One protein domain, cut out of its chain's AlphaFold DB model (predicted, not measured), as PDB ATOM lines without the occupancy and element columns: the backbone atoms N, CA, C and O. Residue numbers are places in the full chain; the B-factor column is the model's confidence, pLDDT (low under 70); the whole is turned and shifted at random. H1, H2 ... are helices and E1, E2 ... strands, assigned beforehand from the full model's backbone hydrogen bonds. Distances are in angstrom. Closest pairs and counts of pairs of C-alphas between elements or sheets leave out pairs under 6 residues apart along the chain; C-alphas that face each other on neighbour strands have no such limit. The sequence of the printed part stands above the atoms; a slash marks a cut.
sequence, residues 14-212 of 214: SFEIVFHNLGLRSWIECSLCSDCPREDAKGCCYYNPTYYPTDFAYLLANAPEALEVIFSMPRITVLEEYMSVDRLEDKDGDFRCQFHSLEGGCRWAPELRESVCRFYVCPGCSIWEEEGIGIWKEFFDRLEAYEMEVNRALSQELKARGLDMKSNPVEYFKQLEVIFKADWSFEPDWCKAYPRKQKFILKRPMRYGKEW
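This is residues 14 to 212 of the 214 residues of an uncharacterized protein of Syntrophomonadaceae bacterium (UniProt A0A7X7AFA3). A flat body has a small three-stranded sheet, E2, E1 and E5, at one end and a crossed group of helices, H2, H3 and H6, at the other, with the long helix H5 running from beside the sheet to that group. The small hairpin E3 and E4 and long loops fill out the rest, and short H4 lies near the middle. The 199 printed residues hold seven named helices and five named strands, in the order E1 E2 H1 H2 H3 E3 E4 H4 H5 H6 H7 E5. The larger sheet, order E2 - E1 - E5, is antiparallel, as is the pair E3 - E4; the class is mixed, helices and strands. The whole is compact, radius of gyration of the C-alphas 17.9 A, with spans of 54 by 46 by 22 A.

Find C-alpha 14 at (30.485, -14.034, 49.530); from there E1 runs to residue 20, 19.9 A. Next come E2, residues 27 to 30, H1, residues 31 to 34, H2, residues 53 to 62, 14.3 A, H3, residues 64 to 71, E3, residues 76 to 78, E4, residues 83 to 85, and H4, residues 115 to 119. At C-alpha 134, (22.442, -22.752, 33.366), H5 begins and runs 39.2 A to residue 160. H6, residues 169 to 183, spans 21.0 A, and H7 is residues 189 to 193. E5, residues 197 to 205, ends 25.9 A on at C-alpha 205, (33.087, -22.105, 52.219).

In the larger sheet, look at N 18 and O 29, 2.9 A apart, in the hairpin E1 and E2, and at N 17 and O 200, 2.9 A, between E1 and E5. H1, H4 and H5 only graze this sheet, H5 with residues 136 to 140. H2, the hub, touches H6 at the closest C-alphas of Ala 57 and Glu 177, 5.4 A, about perpendicular at 89 degrees. It touches residues 147 to 155 of H5 at Pro 53 and Asn 151, C-alphas 5.5 A apart, at 85 degrees. H3 touches H2, closest C-alphas Leu 59 and Ala 66, 6.7 A. In the hairpin E3 and E4, N 77 and O 84 are 2.8 A apart. H7 is close but not clearly touching H5, C-alphas of Phe 139 and Cys 191 at 7.9 A. Each O i to N i+4 pair is within hydrogen-bond range in H2, H4, H5 and H6; H3 has 3 of 4, H7 0 of 1 with 2 of 2 O i to N i+3 pairs, and H1 is too short for one.

The C-alphas of Arg 161 and Pro 205 are the two farthest apart, 54.0 A. The printed part has no cut; the links H1 to H2, E4 to H4 and H4 to H5 are long. Mean pLDDT of the printed part is 91.9, with residues 92 to 93 under 70.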
ATOM      1  N   SER A  14      31.225 -14.457  50.710       93.56
ATOM      2  CA  SER A  14      30.485 -14.034  49.530       93.56
ATOM      3  C   SER A  14      31.439 -13.441  48.502       93.56
ATOM      4  O   SER A  14      32.349 -12.695  48.865       93.56
ATOM      5  N   PHE A  15      31.212 -13.740  47.232       94.38
ATOM      6  CA  PHE A  15      31.947 -13.155  46.116       94.38
ATOM      7  C   PHE A  15      31.027 -12.958  44.915       94.38
ATOM      8  O   PHE A  15      29.959 -13.564  44.820       94.38
ATOM      9  N   GLU A  16      31.431 -12.078  44.008       95.75
ATOM     10  CA  GLU A  16      30.648 -11.738  42.828       95.75
ATOM     11  C   GLU A  16      31.163 -12.499  41.605       95.75
ATOM     12  O   GLU A  16      32.374 -12.586  41.377       95.75
ATOM     13  N   ILE A  17      30.225 -13.006  40.806       96.50
ATOM     14  CA  ILE A  17      30.466 -13.469  39.440       96.50
ATOM     15  C   ILE A  17      29.677 -12.573  38.499       96.50
ATOM     16  O   ILE A  17      28.480 -12.354  38.696       96.50
ATOM     17  N   VAL A  18      30.339 -12.064  37.467       97.50
ATOM     18  CA  VAL A  18      29.703 -11.262  36.427       97.50
ATOM     19  C   VAL A  18      30.009 -11.877  35.077       97.50
ATOM     20  O   VAL A  18      31.163 -12.005  34.678       97.50
ATOM     21  N   PHE A  19      28.960 -12.247  34.364       97.94
ATOM     22  CA  PHE A  19      29.057 -12.713  32.993       97.94
ATOM     23  C   PHE A  19      28.858 -11.536  32.046       97.94
ATOM     24  O   PHE A  19      27.937 -10.736  32.242       97.94
ATOM     25  N   HIS A  20      29.701 -11.437  31.020       98.31
ATOM     26  CA  HIS A  20      29.653 -10.378  30.015       98.31
ATOM     27  C   HIS A  20      29.531 -10.999  28.626       98.31
ATOM     28  O   HIS A  20      30.376 -11.800  28.239       98.31
ATOM     29  N   ASN A  21      28.493 -10.621  27.880       97.56
ATOM     30  CA  ASN A  21      28.213 -11.100  26.526       97.56
ATOM     31  C   ASN A  21      28.561 -10.020  25.488       97.56
ATOM     32  O   ASN A  21      27.783  -9.094  25.215       97.56
ATOM     33  N   LEU A  22      29.747 -10.176  24.906       96.31
ATOM     34  CA  LEU A  22      30.279  -9.377  23.801       96.31
ATOM     35  C   LEU A  22      30.615 -10.291  22.606       96.31
ATOM     36  O   LEU A  22      31.627 -10.111  21.929       96.31
ATOM     37  N   GLY A  23      29.801 -11.328  22.385       95.94
ATOM     38  CA  GLY A  23      30.043 -12.329  21.347       95.94
ATOM     39  C   GLY A  23      31.340 -13.111  21.571       95.94
ATOM     40  O   GLY A  23      31.591 -13.580  22.680       95.94
ATOM     41  N   LEU A  24      32.191 -13.203  20.549       96.00
ATOM     42  CA  LEU A  24      33.521 -13.836  20.559       96.00
ATOM     43  C   LEU A  24      34.495 -13.253  21.598       96.00
ATOM     44  O   LEU A  24      35.584 -13.780  21.804       96.00
ATOM     45  N   ARG A  25      34.128 -12.151  22.257       96.75
ATOM     46  CA  ARG A  25      34.924 -11.520  23.318       96.75
ATOM     47  C   ARG A  25      34.231 -11.515  24.664       96.75
ATOM     48  O   ARG A  25      34.595 -10.733  25.530       96.75
ATOM     49  N   SER A  26      33.243 -12.382  24.844       97.69
ATOM     50  CA  SER A  26      32.590 -12.595  26.132       97.69
ATOM     51  C   SER A  26      33.565 -13.158  27.165       97.69
ATOM     52  O   SER A  26      34.469 -13.920  26.822       97.69
ATOM     53  N   TRP A  27      33.377 -12.797  28.433       97.31
ATOM     54  CA  TRP A  27      34.234 -13.247  29.531       97.31
ATOM     55  C   TRP A  27      33.450 -13.400  30.832       97.31
ATOM     56  O   TRP A  27      32.317 -12.922  30.971       97.31
ATOM     57  N   ILE A  28      34.084 -14.066  31.795       96.44
ATOM     58  CA  ILE A  28      33.579 -14.227  33.153       96.44
ATOM     59  C   ILE A  28      34.501 -13.467  34.098       96.44
ATOM     60  O   ILE A  28      35.713 -13.670  34.129       96.44
ATOM     61  N   GLU A  29      33.921 -12.569  34.877       95.12
ATOM     62  CA  GLU A  29      34.608 -11.816  35.914       95.12
ATOM     63  C   GLU A  29      34.288 -12.429  37.276       95.12
ATOM     64  O   GLU A  29      33.131 -12.713  37.587       95.12
ATOM     65  N   CYS A  30      35.321 -12.629  38.092       93.19
ATOM     66  CA  CYS A  30      35.201 -13.170  39.438       93.19
ATOM     67  C   CYS A  30      35.918 -12.250  40.418       93.19
ATOM     68  O   CYS A  30      37.127 -12.035  40.301       93.19
ATOM     69  N   SER A  31      35.199 -11.738  41.418       92.50
ATOM     70  CA  SER A  31      35.774 -10.799  42.389       92.50
ATOM     71  C   SER A  31      36.856 -11.433  43.272       92.50
ATOM     72  O   SER A  31      37.642 -10.720  43.883       92.50
ATOM     73  N   LEU A  32      36.936 -12.767  43.333       89.62
ATOM     74  CA  LEU A  32      38.026 -13.464  44.024       89.62
ATOM     75  C   LEU A  32      39.367 -13.323  43.300       89.62
ATOM     76  O   LEU A  32      40.400 -13.576  43.902       89.62
ATOM     77  N   CYS A  33      39.402 -12.929  42.024       85.94
ATOM     78  CA  CYS A  33      40.665 -12.822  41.296       85.94
ATOM     79  C   CYS A  33      41.601 -11.737  41.856       85.94
ATOM     80  O   CYS A  33      42.812 -11.871  41.699       85.94
ATOM     81  N   SER A  34      41.072 -10.703  42.522       81.69
ATOM     82  CA  SER A  34      41.880  -9.673  43.196       81.69
ATOM     83  C   SER A  34      42.389 -10.091  44.580       81.69
ATOM     84  O   SER A  34      43.376  -9.538  45.047       81.69
ATOM     85  N   ASP A  35      41.728 -11.054  45.226       83.19
ATOM     86  CA  ASP A  35      42.113 -11.658  46.513       83.19
ATOM     87  C   ASP A  35      42.182 -13.182  46.328       83.19
ATOM     88  O   ASP A  35      41.339 -13.939  46.815       83.19
ATOM     89  N   CYS A  36      43.113 -13.612  45.465       87.06
ATOM     90  CA  CYS A  36      43.129 -14.962  44.911       87.06
ATOM     91  C   CYS A  36      43.313 -16.019  46.016       87.06
ATOM     92  O   CYS A  36      44.395 -16.078  46.607       87.06
ATOM     93  N   PRO A  37      42.349 -16.942  46.218       88.06
ATOM     94  CA  PRO A  37      42.432 -17.947  47.280       88.06
ATOM     95  C   PRO A  37      43.619 -18.909  47.147       88.06
ATOM     96  O   PRO A  37      43.974 -19.588  48.103       88.06
ATOM     97  N   ARG A  38      44.250 -18.980  45.969       86.38
ATOM     98  CA  ARG A  38      45.467 -19.776  45.759       86.38
ATOM     99  C   ARG A  38      46.665 -19.268  46.560       86.38
ATOM    100  O   ARG A  38      47.565 -20.059  46.812       86.38
ATOM    101  N   GLU A  39      46.708 -17.973  46.886       85.56
ATOM    102  CA  GLU A  39      47.806 -17.324  47.626       85.56
ATOM    103  C   GLU A  39      49.215 -17.562  47.037       85.56
ATOM    104  O   GLU A  39      50.223 -17.443  47.725       85.56
ATOM    105  N   ASP A  40      49.304 -17.880  45.742       81.56
ATOM    106  CA  ASP A  40      50.558 -18.181  45.040       81.56
ATOM    107  C   ASP A  40      51.002 -17.072  44.077       81.56
ATOM    108  O   ASP A  40      51.993 -17.230  43.366       81.56
ATOM    109  N   ALA A  41      50.248 -15.967  44.034       78.06
ATOM    110  CA  ALA A  41      50.459 -14.819  43.152       78.06
ATOM    111  C   ALA A  41      50.557 -15.167  41.648       78.06
ATOM    112  O   ALA A  41      51.184 -14.440  40.877       78.06
ATOM    113  N   LYS A  42      49.935 -16.274  41.211       75.00
ATOM    114  CA  LYS A  42      49.922 -16.718  39.796       75.00
ATOM    115  C   LYS A  42      48.573 -16.523  39.110       75.00
ATOM    116  O   LYS A  42      48.465 -16.652  37.889       75.00
ATOM    117  N   GLY A  43      47.529 -16.224  39.882       76.06
ATOM    118  CA  GLY A  43      46.167 -16.051  39.378       76.06
ATOM    119  C   GLY A  43      45.638 -17.294  38.648       76.06
ATOM    120  O   GLY A  43      45.904 -18.432  39.036       76.06
ATOM    121  N   CYS A  44      44.873 -17.092  37.573       74.88
ATOM    122  CA  CYS A  44      44.327 -18.169  36.734       74.88
ATOM    123  C   CYS A  44      45.305 -18.696  35.663       74.88
ATOM    124  O   CYS A  44      44.929 -19.529  34.845       74.88
ATOM    125  N   CYS A  45      46.563 -18.248  35.656       75.88
ATOM    126  CA  CYS A  45      47.502 -18.453  34.553       75.88
ATOM    127  C   CYS A  45      48.308 -19.768  34.643       75.88
ATOM    128  O   CYS A  45      49.540 -19.751  34.636       75.88
ATOM    129  N   TYR A  46      47.634 -20.916  34.738       75.75
ATOM    130  CA  TYR A  46      48.286 -22.238  34.838       75.75
ATOM    131  C   TYR A  46      48.540 -22.922  33.478       75.75
ATOM    132  O   TYR A  46      49.036 -24.045  33.434       75.75
ATOM    133  N   TYR A  47      48.232 -22.247  32.373       84.00
ATOM    134  CA  TYR A  47      48.423 -22.723  31.003       84.00
ATOM    135  C   TYR A  47      49.236 -21.713  30.185       84.00
ATOM    136  O   TYR A  47      49.429 -20.566  30.593       84.00
ATOM    137  N   ASN A  48      49.735 -22.158  29.034       90.50
ATOM    138  CA  ASN A  48      50.352 -21.275  28.050       90.50
ATOM    139  C   ASN A  48      49.228 -20.542  27.300       90.50
ATOM    140  O   ASN A  48      48.390 -21.222  26.699       90.50
ATOM    141  N   PRO A  49      49.179 -19.196  27.313       92.56
ATOM    142  CA  PRO A  49      48.240 -18.462  26.472       92.56
ATOM    143  C   PRO A  49      48.408 -18.897  25.018       92.56
ATOM    144  O   PRO A  49      49.523 -18.858  24.494       92.56
ATOM    145  N   THR A  50      47.316 -19.336  24.397       94.75
ATOM    146  CA  THR A  50      47.286 -19.827  23.018       94.75
ATOM    147  C   THR A  50      46.349 -18.955  22.198       94.75
ATOM    148  O   THR A  50      45.160 -18.905  22.470       94.75
ATOM    149  N   TYR A  51      46.895 -18.269  21.204       95.94
ATOM    150  CA  TYR A  51      46.176 -17.382  20.303       95.94
ATOM    151  C   TYR A  51      45.839 -18.113  19.007       95.94
ATOM    152  O   TYR A  51      46.725 -18.653  18.333       95.94
ATOM    153  N   TYR A  52      44.561 -18.086  18.652       96.31
ATOM    154  CA  TYR A  52      44.026 -18.666  17.423       96.31
ATOM    155  C   TYR A  52      43.676 -17.573  16.396       96.31
ATOM    156  O   TYR A  52      43.676 -16.384  16.737       96.31
ATOM    157  N   PRO A  53      43.363 -17.921  15.131       96.50
ATOM    158  CA  PRO A  53      43.049 -16.950  14.082       96.50
ATOM    159  C   PRO A  53      41.978 -15.935  14.489       96.50
ATOM    160  O   PRO A  53      42.116 -14.748  14.208       96.50
ATOM    161  N   THR A  54      40.953 -16.369  15.221       96.31
ATOM    162  CA  THR A  54      39.904 -15.475  15.719       96.31
ATOM    163  C   THR A  54      40.463 -14.426  16.682       96.31
ATOM    164  O   THR A  54      40.108 -13.252  16.566       96.31
ATOM    165  N   ASP A  55      41.348 -14.802  17.616       96.81
ATOM    166  CA  ASP A  55      42.037 -13.868  18.525       96.81
ATOM    167  C   ASP A  55      42.870 -12.853  17.756       96.81
ATOM    168  O   ASP A  55      42.738 -11.651  17.977       96.81
ATOM    169  N   PHE A  56      43.660 -13.319  16.792       96.50
ATOM    170  CA  PHE A  56      44.461 -12.436  15.956       96.50
ATOM    171  C   PHE A  56      43.615 -11.466  15.137       96.50
ATOM    172  O   PHE A  56      43.935 -10.283  15.100       96.50
ATOM    173  N   ALA A  57      42.516 -11.928  14.533       96.69
ATOM    174  CA  ALA A  57      41.601 -11.062  13.796       96.69
ATOM    175  C   ALA A  57      41.041  -9.941  14.686       96.69
ATOM    176  O   ALA A  57      40.931  -8.795  14.253       96.69
ATOM    177  N   TYR A  58      40.723 -10.247  15.948       97.00
ATOM    178  CA  TYR A  58      40.247  -9.234  16.887       97.00
ATOM    179  C   TYR A  58      41.336  -8.254  17.305       97.00
ATOM    180  O   TYR A  58      41.092  -7.048  17.315       97.00
ATOM    181  N   LEU A  59      42.529  -8.756  17.630       96.88
ATOM    182  CA  LEU A  59      43.659  -7.916  18.016       96.88
ATOM    183  C   LEU A  59      44.077  -6.994  16.868       96.88
ATOM    184  O   LEU A  59      44.238  -5.804  17.099       96.88
ATOM    185  N   LEU A  60      44.136  -7.489  15.627       95.75
ATOM    186  CA  LEU A  60      44.389  -6.663  14.438       95.75
ATOM    187  C   LEU A  60      43.399  -5.499  14.319       95.75
ATOM    188  O   LEU A  60      43.795  -4.381  14.001       95.75
ATOM    189  N   ALA A  61      42.118  -5.759  14.590       94.56
ATOM    190  CA  ALA A  61      41.063  -4.768  14.432       94.56
ATOM    191  C   ALA A  61      40.968  -3.759  15.592       94.56
ATOM    192  O   ALA A  61      40.480  -2.651  15.371       94.56
ATOM    193  N   ASN A  62      41.382  -4.126  16.810       95.44
ATOM    194  CA  ASN A  62      41.082  -3.344  18.021       95.44
ATOM    195  C   ASN A  62      42.312  -2.908  18.828       95.44
ATOM    196  O   ASN A  62      42.229  -1.910  19.537       95.44
ATOM    197  N   ALA A  63      43.415  -3.651  18.758       96.19
ATOM    198  CA  ALA A  63      44.642  -3.382  19.509       96.19
ATOM    199  C   ALA A  63      45.860  -3.989  18.780       96.19
ATOM    200  O   ALA A  63      46.481  -4.930  19.292       96.19
ATOM    201  N   PRO A  64      46.191  -3.530  17.558       94.62
ATOM    202  CA  PRO A  64      47.282  -4.103  16.768       94.62
ATOM    203  C   PRO A  64      48.636  -4.032  17.493       94.62
ATOM    204  O   PRO A  64      49.461  -4.932  17.344       94.62
ATOM    205  N   GLU A  65      48.846  -3.040  18.355       95.12
ATOM    206  CA  GLU A  65      50.021  -2.919  19.222       95.12
ATOM    207  C   GLU A  65      50.170  -4.088  20.212       95.12
ATOM    208  O   GLU A  65      51.283  -4.429  20.621       95.12
ATOM    209  N   ALA A  66      49.075  -4.763  20.578       94.88
ATOM    210  CA  ALA A  66      49.140  -5.958  21.415       94.88
ATOM    211  C   ALA A  66      49.848  -7.112  20.694       94.88
ATOM    212  O   ALA A  66      50.514  -7.918  21.344       94.88
ATOM    213  N   LEU A  67      49.762  -7.176  19.360       93.31
ATOM    214  CA  LEU A  67      50.470  -8.182  18.571       93.31
ATOM    215  C   LEU A  67      51.977  -7.977  18.657       93.31
ATOM    216  O   LEU A  67      52.695  -8.945  18.881       93.31
ATOM    217  N   GLU A  68      52.459  -6.736  18.567       92.81
ATOM    218  CA  GLU A  68      53.887  -6.436  18.725       92.81
ATOM    219  C   GLU A  68      54.407  -6.950  20.068       92.81
ATOM    220  O   GLU A  68      55.434  -7.626  20.139       92.81
ATOM    221  N   VAL A  69      53.643  -6.711  21.135       94.94
ATOM    222  CA  VAL A  69      53.955  -7.221  22.471       94.94
ATOM    223  C   VAL A  69      53.973  -8.748  22.486       94.94
ATOM    224  O   VAL A  69      54.948  -9.330  22.959       94.94
ATOM    225  N   ILE A  70      52.931  -9.405  21.975       94.38
ATOM    226  CA  ILE A  70      52.802 -10.868  21.967       94.38
ATOM    227  C   ILE A  70      53.962 -11.520  21.196       94.38
ATOM    228  O   ILE A  70      54.594 -12.441  21.712       94.38
ATOM    229  N   PHE A  71      54.287 -11.011  20.005       92.69
ATOM    230  CA  PHE A  71      55.379 -11.518  19.168       92.69
ATOM    231  C   PHE A  71      56.776 -11.172  19.703       92.69
ATOM    232  O   PHE A  71      57.743 -11.837  19.338       92.69
ATOM    233  N   SER A  72      56.896 -10.176  20.586       93.62
ATOM    234  CA  SER A  72      58.155  -9.850  21.276       93.62
ATOM    235  C   SER A  72      58.453 -10.739  22.488       93.62
ATOM    236  O   SER A  72      59.555 -10.669  23.039       93.62
ATOM    237  N   MET A  73      57.493 -11.560  22.931       94.25
ATOM    238  CA  MET A  73      57.688 -12.417  24.097       94.25
ATOM    239  C   MET A  73      58.791 -13.451  23.830       94.25
ATOM    240  O   MET A  73      58.832 -14.058  22.756       94.25
ATOM    241  N   PRO A  74      59.691 -13.715  24.794       90.88
ATOM    242  CA  PRO A  74      60.601 -14.844  24.679       90.88
ATOM    243  C   PRO A  74      59.810 -16.161  24.658       90.88
ATOM    244  O   PRO A  74      58.760 -16.271  25.275       90.88
ATOM    245  N   ARG A  75      60.332 -17.193  23.988       92.31
ATOM    246  CA  ARG A  75      59.731 -18.543  23.954       92.31
ATOM    247  C   ARG A  75      58.273 -18.576  23.468       92.31
ATOM    248  O   ARG A  75      57.367 -19.022  24.171       92.31
ATOM    249  N   ILE A  76      58.065 -18.141  22.232       94.44
ATOM    250  CA  ILE A  76      56.820 -18.404  21.510       94.44
ATOM    251  C   ILE A  76      56.928 -19.703  20.711       94.44
ATOM    252  O   ILE A  76      57.957 -19.991  20.097       94.44
ATOM    253  N   THR A  77      55.841 -20.465  20.686       94.06
ATOM    254  CA  THR A  77      55.657 -21.586  19.768       94.06
ATOM    255  C   THR A  77      54.651 -21.159  18.715       94.06
ATOM    256  O   THR A  77      53.474 -20.985  19.006       94.06
ATOM    257  N   VAL A  78      55.113 -20.993  17.480       92.81
ATOM    258  CA  VAL A  78      54.238 -20.777  16.324       92.81
ATOM    259  C   VAL A  78      53.963 -22.142  15.698       92.81
ATOM    260  O   VAL A  78      54.909 -22.890  15.441       92.81
ATOM    261  N   LEU A  79      52.706 -22.479  15.433       90.12
ATOM    262  CA  LEU A  79      52.284 -23.608  14.596       90.12
ATOM    263  C   LEU A  79      51.411 -23.094  13.442       90.12
ATOM    264  O   LEU A  79      51.179 -21.895  13.329       90.12
ATOM    265  N   GLU A  80      50.978 -23.987  12.548       82.12
ATOM    266  CA  GLU A  80      50.169 -23.605  11.376       82.12
ATOM    267  C   GLU A  80      48.854 -22.918  11.780       82.12
ATOM    268  O   GLU A  80      48.454 -21.941  11.157       82.12
ATOM    269  N   GLU A  81      48.201 -23.414  12.833       87.50
ATOM    270  CA  GLU A  81      46.832 -23.022  13.189       87.50
ATOM    271  C   GLU A  81      46.749 -22.125  14.428       87.50
ATOM    272  O   GLU A  81      45.693 -21.570  14.707       87.50
ATOM    273  N   TYR A  82      47.832 -21.982  15.190       93.62
ATOM    274  CA  TYR A  82      47.842 -21.192  16.418       93.62
ATOM    275  C   TYR A  82      49.258 -20.794  16.824       93.62
ATOM    276  O   TYR A  82      50.253 -21.335  16.339       93.62
ATOM    277  N   MET A  83      49.343 -19.876  17.781       95.25
ATOM    278  CA  MET A  83      50.585 -19.530  18.458       95.25
ATOM    279  C   MET A  83      50.391 -19.602  19.967       95.25
ATOM    280  O   MET A  83      49.410 -19.080  20.479       95.25
ATOM    281  N   SER A  84      51.342 -20.172  20.698       95.50
ATOM    282  CA  SER A  84      51.351 -20.117  22.159       95.50
ATOM    283  C   SER A  84      52.550 -19.348  22.695       95.50
ATOM    284  O   SER A  84      53.646 -19.413  22.140       95.50
ATOM    285  N   VAL A  85      52.352 -18.652  23.809       94.81
ATOM    286  CA  VAL A  85      53.426 -18.019  24.580       94.81
ATOM    287  C   VAL A  85      53.755 -18.933  25.753       94.81
ATOM    288  O   VAL A  85      52.920 -19.133  26.639       94.81
ATOM    289  N   ASP A  86      54.945 -19.530  25.761       92.81
ATOM    290  CA  ASP A  86      55.308 -20.485  26.806       92.81
ATOM    291  C   ASP A  86      55.424 -19.784  28.157       92.81
ATOM    292  O   ASP A  86      55.962 -18.684  28.267       92.81
ATOM    293  N   ARG A  87      54.981 -20.429  29.232       90.44
ATOM    294  CA  ARG A  87      55.268 -19.915  30.572       90.44
ATOM    295  C   ARG A  87      56.770 -19.967  30.868       90.44
ATOM    296  O   ARG A  87      57.482 -20.873  30.428       90.44
ATOM    297  N   LEU A  88      57.234 -19.008  31.661       88.06
ATOM    298  CA  LEU A  88      58.606 -18.979  32.163       88.06
ATOM    299  C   LEU A  88      58.656 -19.566  33.564       88.06
ATOM    300  O   LEU A  88      57.706 -19.425  34.334       88.06
ATOM    301  N   GLU A  89      59.768 -20.218  33.876       85.56
ATOM    302  CA  GLU A  89      60.051 -20.661  35.234       85.56
ATOM    303  C   GLU A  89      60.183 -19.440  36.156       85.56
ATOM    304  O   GLU A  89      60.775 -18.415  35.806       85.56
ATOM    305  N   ASP A  90      59.558 -19.540  37.316       77.31
ATOM    306  CA  ASP A  90      59.579 -18.580  38.402       77.31
ATOM    307  C   ASP A  90      60.610 -19.005  39.458       77.31
ATOM    308  O   ASP A  90      61.131 -20.119  39.439       77.31
ATOM    309  N   LYS A  91      60.888 -18.122  40.419       70.62
ATOM    310  CA  LYS A  91      61.907 -18.304  41.463       70.62
ATOM    311  C   LYS A  91      61.739 -19.585  42.293       70.62
ATOM    312  O   LYS A  91      62.732 -20.083  42.811       70.62
ATOM    313  N   ASP A  92      60.520 -20.116  42.383       69.56
ATOM    314  CA  ASP A  92      60.192 -21.315  43.164       69.56
ATOM    315  C   ASP A  92      60.177 -22.616  42.330       69.56
ATOM    316  O   ASP A  92      59.719 -23.650  42.816       69.56
ATOM    317  N   GLY A  93      60.635 -22.581  41.070       67.31
ATOM    318  CA  GLY A  93      60.639 -23.742  40.163       67.31
ATOM    319  C   GLY A  93      59.272 -24.082  39.550       67.31
ATOM    320  O   GLY A  93      59.089 -25.149  38.971       67.31
ATOM    321  N   ASP A  94      58.295 -23.184  39.684       74.69
ATOM    322  CA  ASP A  94      56.966 -23.289  39.065       74.69
ATOM    323  C   ASP A  94      56.834 -22.278  37.914       74.69
ATOM    324  O   ASP A  94      57.686 -21.418  37.745       74.69
ATOM    325  N   PHE A  95      55.785 -22.349  37.103       83.44
ATOM    326  CA  PHE A  95      55.675 -21.605  35.849       83.44
ATOM    327  C   PHE A  95      54.688 -20.438  35.927       83.44
ATOM    328  O   PHE A  95      53.540 -20.605  36.345       83.44
ATOM    329  N   ARG A  96      55.087 -19.268  35.414       85.50
ATOM    330  CA  ARG A  96      54.250 -18.062  35.317       85.50
ATOM    331  C   ARG A  96      54.029 -17.639  33.866       85.50
ATOM    332  O   ARG A  96      54.942 -17.645  33.040       85.50
ATOM    333  N   CYS A  97      52.796 -17.237  33.563       89.75
ATOM    334  CA  CYS A  97      52.463 -16.586  32.298       89.75
ATOM    335  C   CYS A  97      53.206 -15.257  32.159       89.75
ATOM    336  O   CYS A  97      53.210 -14.437  33.071       89.75
ATOM    337  N   GLN A  98      53.779 -15.022  30.984       91.06
ATOM    338  CA  GLN A  98      54.586 -13.833  30.699       91.06
ATOM    339  C   GLN A  98      53.783 -12.526  30.685       91.06
ATOM    340  O   GLN A  98      54.346 -11.441  30.786       91.06
ATOM    341  N   PHE A  99      52.456 -12.619  30.597       91.56
ATOM    342  CA  PHE A  99      51.553 -11.476  30.686       91.56
ATOM    343  C   PHE A  99      51.122 -11.157  32.119       91.56
ATOM    344  O   PHE A  99      50.400 -10.183  32.316       91.56
ATOM    345  N   HIS A 100      51.513 -11.968  33.104       88.56
ATOM    346  CA  HIS A 100      51.132 -11.796  34.499       88.56
ATOM    347  C   HIS A 100      52.267 -11.157  35.306       88.56
ATOM    348  O   HIS A 100      53.377 -11.691  35.347       88.56
ATOM    349  N   SER A 101      51.983 -10.050  35.990       84.56
ATOM    350  CA  SER A 101      52.870  -9.447  36.985       84.56
ATOM    351  C   SER A 101      52.363  -9.718  38.402       84.56
ATOM    352  O   SER A 101      51.162  -9.823  38.633       84.56
ATOM    353  N   LEU A 102      53.287  -9.808  39.363       77.06
ATOM    354  CA  LEU A 102      52.950 -10.041  40.775       77.06
ATOM    355  C   LEU A 102      52.147  -8.884  41.389       77.06
ATOM    356  O   LEU A 102      51.315  -9.105  42.261       77.06
ATOM    357  N   GLU A 103      52.406  -7.658  40.938       77.81
ATOM    358  CA  GLU A 103      51.809  -6.441  41.499       77.81
ATOM    359  C   GLU A 103      50.480  -6.067  40.829       77.81
ATOM    360  O   GLU A 103      49.656  -5.395  41.442       77.81
ATOM    361  N   GLY A 104      50.264  -6.479  39.572       75.12
ATOM    362  CA  GLY A 104      49.152  -5.999  38.741       75.12
ATOM    363  C   GLY A 104      48.323  -7.086  38.059       75.12
ATOM    364  O   GLY A 104      47.376  -6.764  37.344       75.12
ATOM    365  N   GLY A 105      48.649  -8.365  38.254       85.56
ATOM    366  CA  GLY A 105      47.955  -9.468  37.603       85.56
ATOM    367  C   GLY A 105      48.208  -9.515  36.094       85.56
ATOM    368  O   GLY A 105      49.295  -9.201  35.611       85.56
ATOM    369  N   CYS A 106      47.212  -9.955  35.320       88.69
ATOM    370  CA  CYS A 106      47.336  -9.999  33.863       88.69
ATOM    371  C   CYS A 106      47.337  -8.580  33.276       88.69
ATOM    372  O   CYS A 106      46.400  -7.820  33.502       88.69
ATOM    373  N   ARG A 107      48.336  -8.260  32.447       90.75
ATOM    374  CA  ARG A 107      48.439  -6.970  31.745       90.75
ATOM    375  C   ARG A 107      47.323  -6.722  30.728       90.75
ATOM    376  O   ARG A 107      47.146  -5.590  30.294       90.75
ATOM    377  N   TRP A 108      46.638  -7.776  30.286       92.75
ATOM    378  CA  TRP A 108      45.599  -7.680  29.269       92.75
ATOM    379  C   TRP A 108      44.238  -7.430  29.906       92.75
ATOM    380  O   TRP A 108      43.829  -8.150  30.827       92.75
ATOM    381  N   ALA A 109      43.508  -6.457  29.363       92.94
ATOM    382  CA  ALA A 109      42.071  -6.352  29.577       92.94
ATOM    383  C   ALA A 109      41.377  -7.639  29.079       92.94
ATOM    384  O   ALA A 109      41.905  -8.273  28.159       92.94
ATOM    385  N   PRO A 110      40.262  -8.082  29.692       93.19
ATOM    386  CA  PRO A 110      39.628  -9.366  29.378       93.19
ATOM    387  C   PRO A 110      39.403  -9.620  27.884       93.19
ATOM    388  O   PRO A 110      39.732 -10.691  27.389       93.19
ATOM    389  N   GLU A 111      38.934  -8.622  27.146       93.44
ATOM    390  CA  GLU A 111      38.644  -8.686  25.715       93.44
ATOM    391  C   GLU A 111      39.883  -8.905  24.832       93.44
ATOM    392  O   GLU A 111      39.753  -9.396  23.714       93.44
ATOM    393  N   LEU A 112      41.083  -8.581  25.325       95.12
ATOM    394  CA  LEU A 112      42.354  -8.773  24.611       95.12
ATOM    395  C   LEU A 112      43.011 -10.125  24.912       95.12
ATOM    396  O   LEU A 112      44.042 -10.470  24.331       95.12
ATOM    397  N   ARG A 113      42.457 -10.884  25.859       94.38
ATOM    398  CA  ARG A 113      42.970 -12.203  26.226       94.38
ATOM    399  C   ARG A 113      42.465 -13.256  25.246       94.38
ATOM    400  O   ARG A 113      41.409 -13.071  24.647       94.38
ATOM    401  N   GLU A 114      43.181 -14.371  25.126       93.25
ATOM    402  CA  GLU A 114      42.693 -15.558  24.406       93.25
ATOM    403  C   GLU A 114      41.550 -16.256  25.156       93.25
ATOM    404  O   GLU A 114      41.256 -15.914  26.304       93.25
ATOM    405  N   SER A 115      40.886 -17.201  24.494       90.75
ATOM    406  CA  SER A 115      39.647 -17.823  24.956       90.75
ATOM    407  C   SER A 115      39.705 -18.311  26.396       90.75
ATOM    408  O   SER A 115      38.925 -17.815  27.206       90.75
ATOM    409  N   VAL A 116      40.649 -19.187  26.766       90.50
ATOM    410  CA  VAL A 116      40.757 -19.775  28.122       90.50
ATOM    411  C   VAL A 116      40.900 -18.694  29.183       90.50
ATOM    412  O   VAL A 116      40.201 -18.721  30.197       90.50
ATOM    413  N   CYS A 117      41.697 -17.669  28.919       91.50
ATOM    414  CA  CYS A 117      41.849 -16.509  29.791       91.50
ATOM    415  C   CYS A 117      40.573 -15.674  29.981       91.50
ATOM    416  O   CYS A 117      40.497 -14.935  30.970       91.50
ATOM    417  N   ARG A 118      39.598 -15.738  29.065       93.44
ATOM    418  CA  ARG A 118      38.324 -15.003  29.170       93.44
ATOM    419  C   ARG A 118      37.296 -15.730  30.030       93.44
ATOM    420  O   ARG A 118      36.619 -15.101  30.836       93.44
ATOM    421  N   PHE A 119      37.158 -17.038  29.857       90.12
ATOM    422  CA  PHE A 119      36.081 -17.819  30.481       90.12
ATOM    423  C   PHE A 119      36.512 -18.782  31.590       90.12
ATOM    424  O   PHE A 119      35.653 -19.364  32.252       90.12
ATOM    425  N   TYR A 120      37.810 -18.935  31.861       89.88
ATOM    426  CA  TYR A 120      38.237 -19.772  32.976       89.88
ATOM    427  C   TYR A 120      37.891 -19.147  34.333       89.88
ATOM    428  O   TYR A 120      38.338 -18.052  34.680       89.88
ATOM    429  N   VAL A 121      37.190 -19.923  35.158       89.69
ATOM    430  CA  VAL A 121      36.982 -19.655  36.582       89.69
ATOM    431  C   VAL A 121      37.410 -20.888  37.369       89.69
ATOM    432  O   VAL A 121      37.093 -22.011  36.985       89.69
ATOM    433  N   CYS A 122      38.123 -20.683  38.480       88.12
ATOM    434  CA  CYS A 122      38.625 -21.784  39.300       88.12
ATOM    435  C   CYS A 122      37.481 -22.722  39.737       88.12
ATOM    436  O   CYS A 122      36.474 -22.227  40.256       88.12
ATOM    437  N   PRO A 123      37.642 -24.056  39.637       87.50
ATOM    438  CA  PRO A 123      36.627 -25.008  40.089       87.50
ATOM    439  C   PRO A 123      36.241 -24.852  41.561       87.50
ATOM    440  O   PRO A 123      35.100 -25.134  41.917       87.50
ATOM    441  N   GLY A 124      37.144 -24.352  42.416       87.12
ATOM    442  CA  GLY A 124      36.833 -23.985  43.802       87.12
ATOM    443  C   GLY A 124      35.666 -22.999  43.955       87.12
ATOM    444  O   GLY A 124      34.958 -23.053  44.956       87.12
ATOM    445  N   CYS A 125      35.384 -22.166  42.947       89.19
ATOM    446  CA  CYS A 125      34.232 -21.261  42.954       89.19
ATOM    447  C   CYS A 125      32.894 -21.990  42.741       89.19
ATOM    448  O   CYS A 125      31.853 -21.466  43.131       89.19
ATOM    449  N   SER A 126      32.909 -23.177  42.118       90.75
ATOM    450  CA  SER A 126      31.721 -24.004  41.835       90.75
ATOM    451  C   SER A 126      30.570 -23.210  41.194       90.75
ATOM    452  O   SER A 126      29.410 -23.341  41.582       90.75
ATOM    453  N   ILE A 127      30.897 -22.335  40.230       93.38
ATOM    454  CA  ILE A 127      29.923 -21.393  39.651       93.38
ATOM    455  C   ILE A 127      28.810 -22.115  38.888       93.38
ATOM    456  O   ILE A 127      27.666 -21.691  38.911       93.38
ATOM    457  N   TRP A 128      29.124 -23.246  38.257       93.38
ATOM    458  CA  TRP A 128      28.173 -23.991  37.434       93.38
ATOM    459  C   TRP A 128      27.121 -24.761  38.246       93.38
ATOM    460  O   TRP A 128      26.216 -25.342  37.659       93.38
ATOM    461  N   GLU A 129      27.231 -24.763  39.578       90.56
ATOM    462  CA  GLU A 129      26.268 -25.380  40.499       90.56
ATOM    463  C   GLU A 129      25.204 -24.384  41.001       90.56
ATOM    464  O   GLU A 129      24.259 -24.786  41.676       90.56
ATOM    465  N   GLU A 130      25.355 -23.085  40.713       92.44
ATOM    466  CA  GLU A 130      24.438 -22.045  41.189       92.44
ATOM    467  C   GLU A 130      23.131 -22.013  40.383       92.44
ATOM    468  O   GLU A 130      23.115 -22.159  39.153       92.44
ATOM    469  N   GLU A 131      22.023 -21.758  41.076       91.31
ATOM    470  CA  GLU A 131      20.716 -21.624  40.443       91.31
ATOM    471  C   GLU A 131      20.704 -20.450  39.446       91.31
ATOM    472  O   GLU A 131      21.229 -19.366  39.697       91.31
ATOM    473  N   GLY A 132      20.111 -20.668  38.271       90.31
ATOM    474  CA  GLY A 132      20.006 -19.644  37.228       90.31
ATOM    475  C   GLY A 132      21.265 -19.432  36.374       90.31
ATOM    476  O   GLY A 132      21.181 -18.715  35.377       90.31
ATOM    477  N   ILE A 133      22.402 -20.078  36.676       95.12
ATOM    478  CA  ILE A 133      23.621 -20.002  35.842       95.12
ATOM    479  C   ILE A 133      23.547 -20.896  34.587       95.12
ATOM    480  O   ILE A 133      24.311 -20.691  33.646       95.12
ATOM    481  N   GLY A 134      22.588 -21.826  34.503       94.69
ATOM    482  CA  GLY A 134      22.442 -22.752  33.366       94.69
ATOM    483  C   GLY A 134      22.461 -22.074  31.987       94.69
ATOM    484  O   GLY A 134      23.184 -22.522  31.102       94.69
ATOM    485  N   ILE A 135      21.787 -20.928  31.840       95.44
ATOM    486  CA  ILE A 135      21.789 -20.144  30.592       95.44
ATOM    487  C   ILE A 135      23.195 -19.673  30.185       95.44
ATOM    488  O   ILE A 135      23.529 -19.645  29.002       95.44
ATOM    489  N   TRP A 136      24.044 -19.329  31.154       97.50
ATOM    490  CA  TRP A 136      25.425 -18.925  30.899       97.50
ATOM    491  C   TRP A 136      26.318 -20.111  30.594       97.50
ATOM    492  O   TRP A 136      27.212 -19.989  29.763       97.50
ATOM    493  N   LYS A 137      26.061 -21.270  31.209       96.31
ATOM    494  CA  LYS A 137      26.765 -22.492  30.831       96.31
ATOM    495  C   LYS A 137      26.503 -22.829  29.364       96.31
ATOM    496  O   LYS A 137      27.448 -22.996  28.602       96.31
ATOM    497  N   GLU A 138      25.235 -22.837  28.961       96.44
ATOM    498  CA  GLU A 138      24.841 -23.051  27.565       96.44
ATOM    499  C   GLU A 138      25.465 -22.010  26.624       96.44
ATOM    500  O   GLU A 138      25.925 -22.354  25.537       96.44
ATOM    501  N   PHE A 139      25.507 -20.741  27.045       97.44
ATOM    502  CA  PHE A 139      26.140 -19.667  26.283       97.44
ATOM    503  C   PHE A 139      27.634 -19.920  26.040       97.44
ATOM    504  O   PHE A 139      28.069 -19.850  24.893       97.44
ATOM    505  N   PHE A 140      28.415 -20.204  27.088       96.88
ATOM    506  CA  PHE A 140      29.865 -20.398  26.963       96.88
ATOM    507  C   PHE A 140      30.223 -21.711  26.261       96.88
ATOM    508  O   PHE A 140      31.140 -21.705  25.445       96.88
ATOM    509  N   ASP A 141      29.461 -22.790  26.478       96.00
ATOM    510  CA  ASP A 141      29.635 -24.050  25.740       96.00
ATOM    511  C   ASP A 141      29.391 -23.826  24.228       96.00
ATOM    512  O   ASP A 141      30.141 -24.304  23.372       96.00
ATOM    513  N   ARG A 142      28.361 -23.042  23.873       97.06
ATOM    514  CA  ARG A 142      28.088 -22.664  22.477       97.06
ATOM    515  C   ARG A 142      29.152 -21.728  21.907       97.06
ATOM    516  O   ARG A 142      29.492 -21.846  20.730       97.06
ATOM    517  N   LEU A 143      29.647 -20.791  22.713       96.69
ATOM    518  CA  LEU A 143      30.685 -19.849  22.310       96.69
ATOM    519  C   LEU A 143      31.988 -20.572  21.970       96.69
ATOM    520  O   LEU A 143      32.563 -20.299  20.922       96.69
ATOM    521  N   GLU A 144      32.405 -21.527  22.803       96.00
ATOM    522  CA  GLU A 144      33.583 -22.365  22.561       96.00
ATOM    523  C   GLU A 144      33.451 -23.145  21.247       96.00
ATOM    524  O   GLU A 144      34.346 -23.107  20.402       96.00
ATOM    525  N   ALA A 145      32.299 -23.786  21.023       96.56
ATOM    526  CA  ALA A 145      32.038 -24.512  19.782       96.56
ATOM    527  C   ALA A 145      32.103 -23.596  18.545       96.56
ATOM    528  O   ALA A 145      32.688 -23.972  17.526       96.56
ATOM    529  N   TYR A 146      31.540 -22.390  18.643       96.62
ATOM    530  CA  TYR A 146      31.574 -21.403  17.566       96.62
ATOM    531  C   TYR A 146      32.996 -20.869  17.322       96.62
ATOM    532  O   TYR A 146      33.430 -20.794  16.177       96.62
ATOM    533  N   GLU A 147      33.776 -20.579  18.366       96.31
ATOM    534  CA  GLU A 147      35.189 -20.196  18.231       96.31
ATOM    535  C   GLU A 147      36.011 -21.277  17.523       96.31
ATOM    536  O   GLU A 147      36.803 -20.977  16.628       96.31
ATOM    537  N   MET A 148      35.798 -22.547  17.873       96.12
ATOM    538  CA  MET A 148      36.450 -23.675  17.207       96.12
ATOM    539  C   MET A 148      36.060 -23.803  15.731       96.12
ATOM    540  O   MET A 148      36.894 -24.192  14.910       96.12
ATOM    541  N   GLU A 149      34.805 -23.521  15.383       97.00
ATOM    542  CA  GLU A 149      34.322 -23.513  13.998       97.00
ATOM    543  C   GLU A 149      35.011 -22.413  13.186       97.00
ATOM    544  O   GLU A 149      35.632 -22.704  12.161       97.00
ATOM    545  N   VAL A 150      34.973 -21.177  13.690       97.25
ATOM    546  CA  VAL A 150      35.574 -20.003  13.043       97.25
ATOM    547  C   VAL A 150      37.075 -20.217  12.851       97.25
ATOM    548  O   VAL A 150      37.587 -20.076  11.741       97.25
ATOM    549  N   ASN A 151      37.790 -20.629  13.904       97.25
ATOM    550  CA  ASN A 151      39.231 -20.885  13.838       97.25
ATOM    551  C   ASN A 151      39.579 -21.924  12.770       97.25
ATOM    552  O   ASN A 151      40.487 -21.704  11.973       97.25
ATOM    553  N   ARG A 152      38.826 -23.025  12.709       96.94
ATOM    554  CA  ARG A 152      39.045 -24.082  11.717       96.94
ATOM    555  C   ARG A 152      38.801 -23.594  10.297       96.94
ATOM    556  O   ARG A 152      39.609 -23.891   9.421       96.94
ATOM    557  N   ALA A 153      37.719 -22.854  10.069       97.06
ATOM    558  CA  ALA A 153      37.400 -22.310   8.754       97.06
ATOM    559  C   ALA A 153      38.487 -21.335   8.272       97.06
ATOM    560  O   ALA A 153      38.976 -21.460   7.151       97.06
ATOM    561  N   LEU A 154      38.929 -20.422   9.144       96.88
ATOM    562  CA  LEU A 154      40.006 -19.476   8.840       96.88
ATOM    563  C   LEU A 154      41.325 -20.193   8.536       96.88
ATOM    564  O   LEU A 154      41.967 -19.893   7.532       96.88
ATOM    565  N   SER A 155      41.718 -21.164   9.366       95.75
ATOM    566  CA  SER A 155      42.937 -21.949   9.144       95.75
ATOM    567  C   SER A 155      42.893 -22.728   7.829       95.75
ATOM    568  O   SER A 155      43.886 -22.749   7.103       95.75
ATOM    569  N   GLN A 156      41.754 -23.336   7.488       96.06
ATOM    570  CA  GLN A 156      41.584 -24.065   6.227       96.06
ATOM    571  C   GLN A 156      41.694 -23.145   5.008       96.06
ATOM    572  O   GLN A 156      42.406 -23.480   4.062       96.06
ATOM    573  N   GLU A 157      41.046 -21.982   5.045       96.62
ATOM    574  CA  GLU A 157      41.086 -21.010   3.950       96.62
ATOM    575  C   GLU A 157      42.496 -20.428   3.759       96.62
ATOM    576  O   GLU A 157      43.009 -20.369   2.641       96.62
ATOM    577  N   LEU A 158      43.176 -20.055   4.849       95.75
ATOM    578  CA  LEU A 158      44.552 -19.548   4.794       95.75
ATOM    579  C   LEU A 158      45.516 -20.610   4.250       95.75
ATOM    580  O   LEU A 158      46.324 -20.323   3.363       95.75
ATOM    581  N   LYS A 159      45.365 -21.862   4.694       95.31
ATOM    582  CA  LYS A 159      46.151 -22.993   4.193       95.31
ATOM    583  C   LYS A 159      45.900 -23.271   2.711       95.31
ATOM    584  O   LYS A 159      46.853 -23.531   1.980       95.31
ATOM    585  N   ALA A 160      44.654 -23.172   2.242       96.44
ATOM    586  CA  ALA A 160      44.314 -23.325   0.825       96.44
ATOM    587  C   ALA A 160      44.982 -22.257  -0.061       96.44
ATOM    588  O   ALA A 160      45.288 -22.518  -1.224       96.44
ATOM    589  N   ARG A 161      45.278 -21.079   0.504       95.50
ATOM    590  CA  ARG A 161      46.041 -19.999  -0.143       95.50
ATOM    591  C   ARG A 161      47.561 -20.155  -0.017       95.50
ATOM    592  O   ARG A 161      48.294 -19.297  -0.500       95.50
ATOM    593  N   GLY A 162      48.045 -21.224   0.620       95.56
ATOM    594  CA  GLY A 162      49.470 -21.436   0.885       95.56
ATOM    595  C   GLY A 162      50.051 -20.457   1.908       95.56
ATOM    596  O   GLY A 162      51.243 -20.154   1.853       95.56
ATOM    597  N   LEU A 163      49.215 -19.923   2.805       94.81
ATOM    598  CA  LEU A 163      49.614 -18.958   3.824       94.81
ATOM    599  C   LEU A 163      49.714 -19.628   5.190       94.81
ATOM    600  O   LEU A 163      48.795 -20.309   5.639       94.81
ATOM    601  N   ASP A 164      50.810 -19.346   5.881       91.00
ATOM    602  CA  ASP A 164      51.036 -19.740   7.261       91.00
ATOM    603  C   ASP A 164      51.826 -18.647   7.995       91.00
ATOM    604  O   ASP A 164      52.539 -17.835   7.391       91.00
ATOM    605  N   MET A 165      51.690 -18.631   9.319       91.25
ATOM    606  CA  MET A 165      52.261 -17.598  10.183       91.25
ATOM    607  C   MET A 165      53.797 -17.638  10.249       91.25
ATOM    608  O   MET A 165      54.408 -16.644  10.634       91.25
ATOM    609  N   LYS A 166      54.443 -18.755   9.882       89.31
ATOM    610  CA  LYS A 166      55.908 -18.889   9.928       89.31
ATOM    611  C   LYS A 166      56.558 -18.369   8.660       89.31
ATOM    612  O   LYS A 166      57.528 -17.619   8.736       89.31
ATOM    613  N   SER A 167      56.062 -18.798   7.508       90.69
ATOM    614  CA  SER A 167      56.676 -18.494   6.220       90.69
ATOM    615  C   SER A 167      56.220 -17.149   5.673       90.69
ATOM    616  O   SER A 167      57.026 -16.452   5.063       90.69
ATOM    617  N   ASN A 168      54.966 -16.755   5.917       92.19
ATOM    618  CA  ASN A 168      54.363 -15.575   5.295       92.19
ATOM    619  C   ASN A 168      53.567 -14.705   6.294       92.19
ATOM    620  O   ASN A 168      52.428 -14.348   5.993       92.19
ATOM    621  N   PRO A 169      54.118 -14.318   7.465       90.44
ATOM    622  CA  PRO A 169      53.350 -13.702   8.557       90.44
ATOM    623  C   PRO A 169      52.579 -12.439   8.150       90.44
ATOM    624  O   PRO A 169      51.417 -12.279   8.511       90.44
ATOM    625  N   VAL A 170      53.202 -11.549   7.371       92.88
ATOM    626  CA  VAL A 170      52.575 -10.282   6.955       92.88
ATOM    627  C   VAL A 170      51.350 -10.534   6.073       92.88
ATOM    628  O   VAL A 170      50.281  -9.979   6.321       92.88
ATOM    629  N   GLU A 171      51.488 -11.392   5.059       96.19
ATOM    630  CA  GLU A 171      50.376 -11.701   4.158       96.19
ATOM    631  C   GLU A 171      49.327 -12.580   4.854       96.19
ATOM    632  O   GLU A 171      48.136 -12.373   4.644       96.19
ATOM    633  N   TYR A 172      49.743 -13.484   5.749       95.38
ATOM    634  CA  TYR A 172      48.847 -14.271   6.596       95.38
ATOM    635  C   TYR A 172      47.898 -13.367   7.391       95.38
ATOM    636  O   TYR A 172      46.683 -13.520   7.286       95.38
ATOM    637  N   PHE A 173      48.423 -12.387   8.138       95.31
ATOM    638  CA  PHE A 173      47.590 -11.504   8.964       95.31
ATOM    639  C   PHE A 173      46.700 -10.578   8.138       95.31
ATOM    640  O   PHE A 173      45.535 -10.376   8.479       95.31
ATOM    641  N   LYS A 174      47.212 -10.073   7.015       95.62
ATOM    642  CA  LYS A 174      46.422  -9.268   6.082       95.62
ATOM    643  C   LYS A 174      45.241 -10.056   5.510       95.62
ATOM    644  O   LYS A 174      44.126  -9.547   5.469       95.62
ATOM    645  N   GLN A 175      45.467 -11.295   5.074       97.25
ATOM    646  CA  GLN A 175      44.402 -12.132   4.515       97.25
ATOM    647  C   GLN A 175      43.437 -12.622   5.592       97.25
ATOM    648  O   GLN A 175      42.235 -12.654   5.346       97.25
ATOM    649  N   LEU A 176      43.931 -12.931   6.792       96.75
ATOM    650  CA  LEU A 176      43.102 -13.280   7.943       96.75
ATOM    651  C   LEU A 176      42.059 -12.196   8.232       96.75
ATOM    652  O   LEU A 176      40.881 -12.507   8.387       96.75
ATOM    653  N   GLU A 177      42.478 -10.931   8.272       95.44
ATOM    654  CA  GLU A 177      41.567  -9.810   8.512       95.44
ATOM    655  C   GLU A 177      40.489  -9.703   7.420       95.44
ATOM    656  O   GLU A 177      39.315  -9.487   7.725       95.44
ATOM    657  N   VAL A 178      40.877  -9.889   6.154       96.38
ATOM    658  CA  VAL A 178      39.960  -9.850   5.006       96.38
ATOM    659  C   VAL A 178      38.930 -10.975   5.081       96.38
ATOM    660  O   VAL A 178      37.738 -10.705   4.959       96.38
ATOM    661  N   ILE A 179      39.372 -12.216   5.303       96.94
ATOM    662  CA  ILE A 179      38.489 -13.390   5.375       96.94
ATOM    663  C   ILE A 179      37.542 -13.253   6.570       96.94
ATOM    664  O   ILE A 179      36.334 -13.435   6.428       96.94
ATOM    665  N   PHE A 180      38.062 -12.862   7.738       97.06
ATOM    666  CA  PHE A 180      37.232 -12.677   8.925       97.06
ATOM    667  C   PHE A 180      36.122 -11.651   8.678       97.06
ATOM    668  O   PHE A 180      34.963 -11.929   8.957       97.06
ATOM    669  N   LYS A 181      36.456 -10.479   8.123       94.88
ATOM    670  CA  LYS A 181      35.481  -9.406   7.864       94.88
ATOM    671  C   LYS A 181      34.444  -9.761   6.796       94.88
ATOM    672  O   LYS A 181      33.373  -9.160   6.797       94.88
ATOM    673  N   ALA A 182      34.773 -10.660   5.871       95.12
ATOM    674  CA  ALA A 182      33.862 -11.082   4.813       95.12
ATOM    675  C   ALA A 182      32.819 -12.084   5.324       95.12
ATOM    676  O   ALA A 182      31.632 -11.927   5.038       95.12
ATOM    677  N   ASP A 183      33.265 -13.071   6.102       93.00
ATOM    678  CA  ASP A 183      32.476 -14.280   6.356       93.00
ATOM    679  C   ASP A 183      32.039 -14.433   7.820       93.00
ATOM    680  O   ASP A 183      31.171 -15.252   8.126       93.00
ATOM    681  N   TRP A 184      32.609 -13.644   8.737       95.50
ATOM    682  CA  TRP A 184      32.431 -13.824  10.176       95.50
ATOM    683  C   TRP A 184      32.122 -12.516  10.910       95.50
ATOM    684  O   TRP A 184      32.359 -11.403  10.444       95.50
ATOM    685  N   SER A 185      31.573 -12.661  12.115       93.56
ATOM    686  CA  SER A 185      31.264 -11.551  13.017       93.56
ATOM    687  C   SER A 185      31.779 -11.856  14.416       93.56
ATOM    688  O   SER A 185      31.613 -12.974  14.912       93.56
ATOM    689  N   PHE A 186      32.334 -10.836  15.078       93.69
ATOM    690  CA  PHE A 186      32.638 -10.895  16.509       93.69
ATOM    691  C   PHE A 186      31.382 -11.016  17.367       93.69
ATOM    692  O   PHE A 186      31.471 -11.515  18.480       93.69
ATOM    693  N   GLU A 187      30.217 -10.617  16.863       94.25
ATOM    694  CA  GLU A 187      28.942 -10.753  17.557       94.25
ATOM    695  C   GLU A 187      27.960 -11.540  16.679       94.25
ATOM    696  O   GLU A 187      27.222 -10.941  15.888       94.25
ATOM    697  N   PRO A 188      27.968 -12.884  16.745       94.06
ATOM    698  CA  PRO A 188      27.014 -13.684  15.991       94.06
ATOM    699  C   PRO A 188      25.590 -13.470  16.527       94.06
ATOM    700  O   PRO A 188      25.380 -13.272  17.725       94.06
ATOM    701  N   ASP A 189      24.587 -13.536  15.646       95.12
ATOM    702  CA  ASP A 189      23.205 -13.137  15.969       95.12
ATOM    703  C   ASP A 189      22.605 -13.883  17.160       95.12
ATOM    704  O   ASP A 189      21.825 -13.318  17.928       95.12
ATOM    705  N   TRP A 190      22.997 -15.140  17.351       96.00
ATOM    706  CA  TRP A 190      22.509 -15.943  18.461       96.00
ATOM    707  C   TRP A 190      22.918 -15.391  19.831       96.00
ATOM    708  O   TRP A 190      22.207 -15.639  20.803       96.00
ATOM    709  N   CYS A 191      23.991 -14.597  19.932       96.44
ATOM    710  CA  CYS A 191      24.373 -13.943  21.182       96.44
ATOM    711  C   CYS A 191      23.309 -12.948  21.662       96.44
ATOM    712  O   CYS A 191      23.187 -12.731  22.865       96.44
ATOM    713  N   LYS A 192      22.496 -12.383  20.759       95.44
ATOM    714  CA  LYS A 192      21.428 -11.424  21.100       95.44
ATOM    715  C   LYS A 192      20.291 -12.056  21.909       95.44
ATOM    716  O   LYS A 192      19.529 -11.333  22.540       95.44
ATOM    717  N   ALA A 193      20.181 -13.386  21.901       95.69
ATOM    718  CA  ALA A 193      19.211 -14.120  22.710       95.69
ATOM    719  C   ALA A 193      19.610 -14.220  24.196       95.69
ATOM    720  O   ALA A 193      18.796 -14.636  25.018       95.69
ATOM    721  N   TYR A 194      20.842 -13.838  24.546       96.81
ATOM    722  CA  TYR A 194      21.382 -13.921  25.900       96.81
ATOM    723  C   TYR A 194      21.534 -12.523  26.518       96.81
ATOM    724  O   TYR A 194      21.754 -11.546  25.792       96.81
ATOM    725  N   PRO A 195      21.464 -12.385  27.857       96.69
ATOM    726  CA  PRO A 195      21.692 -11.104  28.518       96.69
ATOM    727  C   PRO A 195      23.066 -10.524  28.164       96.69
ATOM    728  O   PRO A 195      24.047 -11.256  28.078       96.69
ATOM    729  N   ARG A 196      23.167  -9.197  28.007       97.12
ATOM    730  CA  ARG A 196      24.459  -8.521  27.767       97.12
ATOM    731  C   ARG A 196      25.406  -8.608  28.959       97.12
ATOM    732  O   ARG A 196      26.616  -8.686  28.786       97.12
ATOM    733  N   LYS A 197      24.846  -8.569  30.164       97.81
ATOM    734  CA  LYS A 197      25.581  -8.648  31.420       97.81
ATOM    735  C   LYS A 197      24.664  -9.201  32.500       97.81
ATOM    736  O   LYS A 197      23.516  -8.767  32.592       97.81
ATOM    737  N   GLN A 198      25.158 -10.112  33.329       97.75
ATOM    738  CA  GLN A 198      24.413 -10.604  34.488       97.75
ATOM    739  C   GLN A 198      25.348 -10.852  35.666       97.75
ATOM    740  O   GLN A 198      26.434 -11.401  35.498       97.75
ATOM    741  N   LYS A 199      24.913 -10.431  36.856       97.69
ATOM    742  CA  LYS A 199      25.661 -10.568  38.106       97.69
ATOM    743  C   LYS A 199      25.007 -11.597  39.021       97.69
ATOM    744  O   LYS A 199      23.789 -11.584  39.180       97.69
ATOM    745  N   PHE A 200      25.838 -12.394  39.681       96.62
ATOM    746  CA  PHE A 200      25.474 -13.324  40.740       96.62
ATOM    747  C   PHE A 200      26.333 -13.056  41.979       96.62
ATOM    748  O   PHE A 200      27.514 -12.726  41.863       96.62
ATOM    749  N   ILE A 201      25.739 -13.197  43.164       95.62
ATOM    750  CA  ILE A 201      26.456 -13.165  44.443       95.62
ATOM    751  C   ILE A 201      26.460 -14.582  44.990       95.62
ATOM    752  O   ILE A 201      25.415 -15.097  45.380       95.62
ATOM    753  N   LEU A 202      27.627 -15.211  44.999       93.69
ATOM    754  CA  LEU A 202      27.790 -16.592  45.424       93.69
ATOM    755  C   LEU A 202      28.296 -16.598  46.855       93.69
ATOM    756  O   LEU A 202      29.170 -15.811  47.213       93.69
ATOM    757  N   LYS A 203      27.769 -17.516  47.662       93.00
ATOM    758  CA  LYS A 203      28.213 -17.745  49.036       93.00
ATOM    759  C   LYS A 203      28.768 -19.159  49.150       93.00
ATOM    760  O   LYS A 203      28.050 -20.112  48.839       93.00
ATOM    761  N   ARG A 204      30.044 -19.304  49.524       89.69
ATOM    762  CA  ARG A 204      30.733 -20.607  49.591       89.69
ATOM    763  C   ARG A 204      31.716 -20.680  50.766       89.69
ATOM    764  O   ARG A 204      32.294 -19.657  51.140       89.69
ATOM    765  N   PRO A 205      31.951 -21.879  51.333       89.19
ATOM    766  CA  PRO A 205      33.087 -22.105  52.219       89.19
ATOM    767  C   PRO A 205      34.393 -21.990  51.427       89.19
ATOM    768  O   PRO A 205      34.565 -22.663  50.410       89.19
ATOM    769  N   MET A 206      35.316 -21.156  51.899       87.94
ATOM    770  CA  MET A 206      36.588 -20.911  51.219       87.94
ATOM    771  C   MET A 206      37.719 -21.718  51.844       87.94
ATOM    772  O   MET A 206      37.875 -21.740  53.063       87.94
ATOM    773  N   ARG A 207      38.533 -22.339  50.992       88.44
ATOM    774  CA  ARG A 207      39.842 -22.898  51.350       88.44
ATOM    775  C   ARG A 207      40.935 -22.066  50.689       88.44
ATOM    776  O   ARG A 207      40.655 -21.408  49.692       88.44
ATOM    777  N   TYR A 208      42.145 -22.091  51.234       88.62
ATOM    778  CA  TYR A 208      43.242 -21.242  50.766       88.62
ATOM    779  C   TYR A 208      44.510 -22.047  50.498       88.62
ATOM    780  O   TYR A 208      44.663 -23.183  50.964       88.62
ATOM    781  N   GLY A 209      45.416 -21.464  49.718       86.88
ATOM    782  CA  GLY A 209      46.707 -22.057  49.406       86.88
ATOM    783  C   GLY A 209      46.563 -23.423  48.737       86.88
ATOM    784  O   GLY A 209      45.786 -23.614  47.800       86.88
ATOM    785  N   LYS A 210      47.289 -24.413  49.266       84.94
ATOM    786  CA  LYS A 210      47.315 -25.794  48.748       84.94
ATOM    787  C   LYS A 210      45.976 -26.530  48.844       84.94
ATOM    788  O   LYS A 210      45.820 -27.574  48.220       84.94
ATOM    789  N   GLU A 211      45.034 -26.023  49.635       85.38
ATOM    790  CA  GLU A 211      43.704 -26.618  49.770       85.38
ATOM    791  C   GLU A 211      42.688 -26.062  48.766       85.38
ATOM    792  O   GLU A 211      41.557 -26.556  48.696       85.38
ATOM    793  N   TRP A 212      43.059 -25.031  48.000       86.12
ATOM    794  CA  TRP A 212      42.211 -24.496  46.947       86.12
ATOM    795  C   TRP A 212      42.102 -25.480  45.779       86.12
ATOM    796  O   TRP A 212      43.097 -26.019  45.295       86.12
TER     797      TRP A 212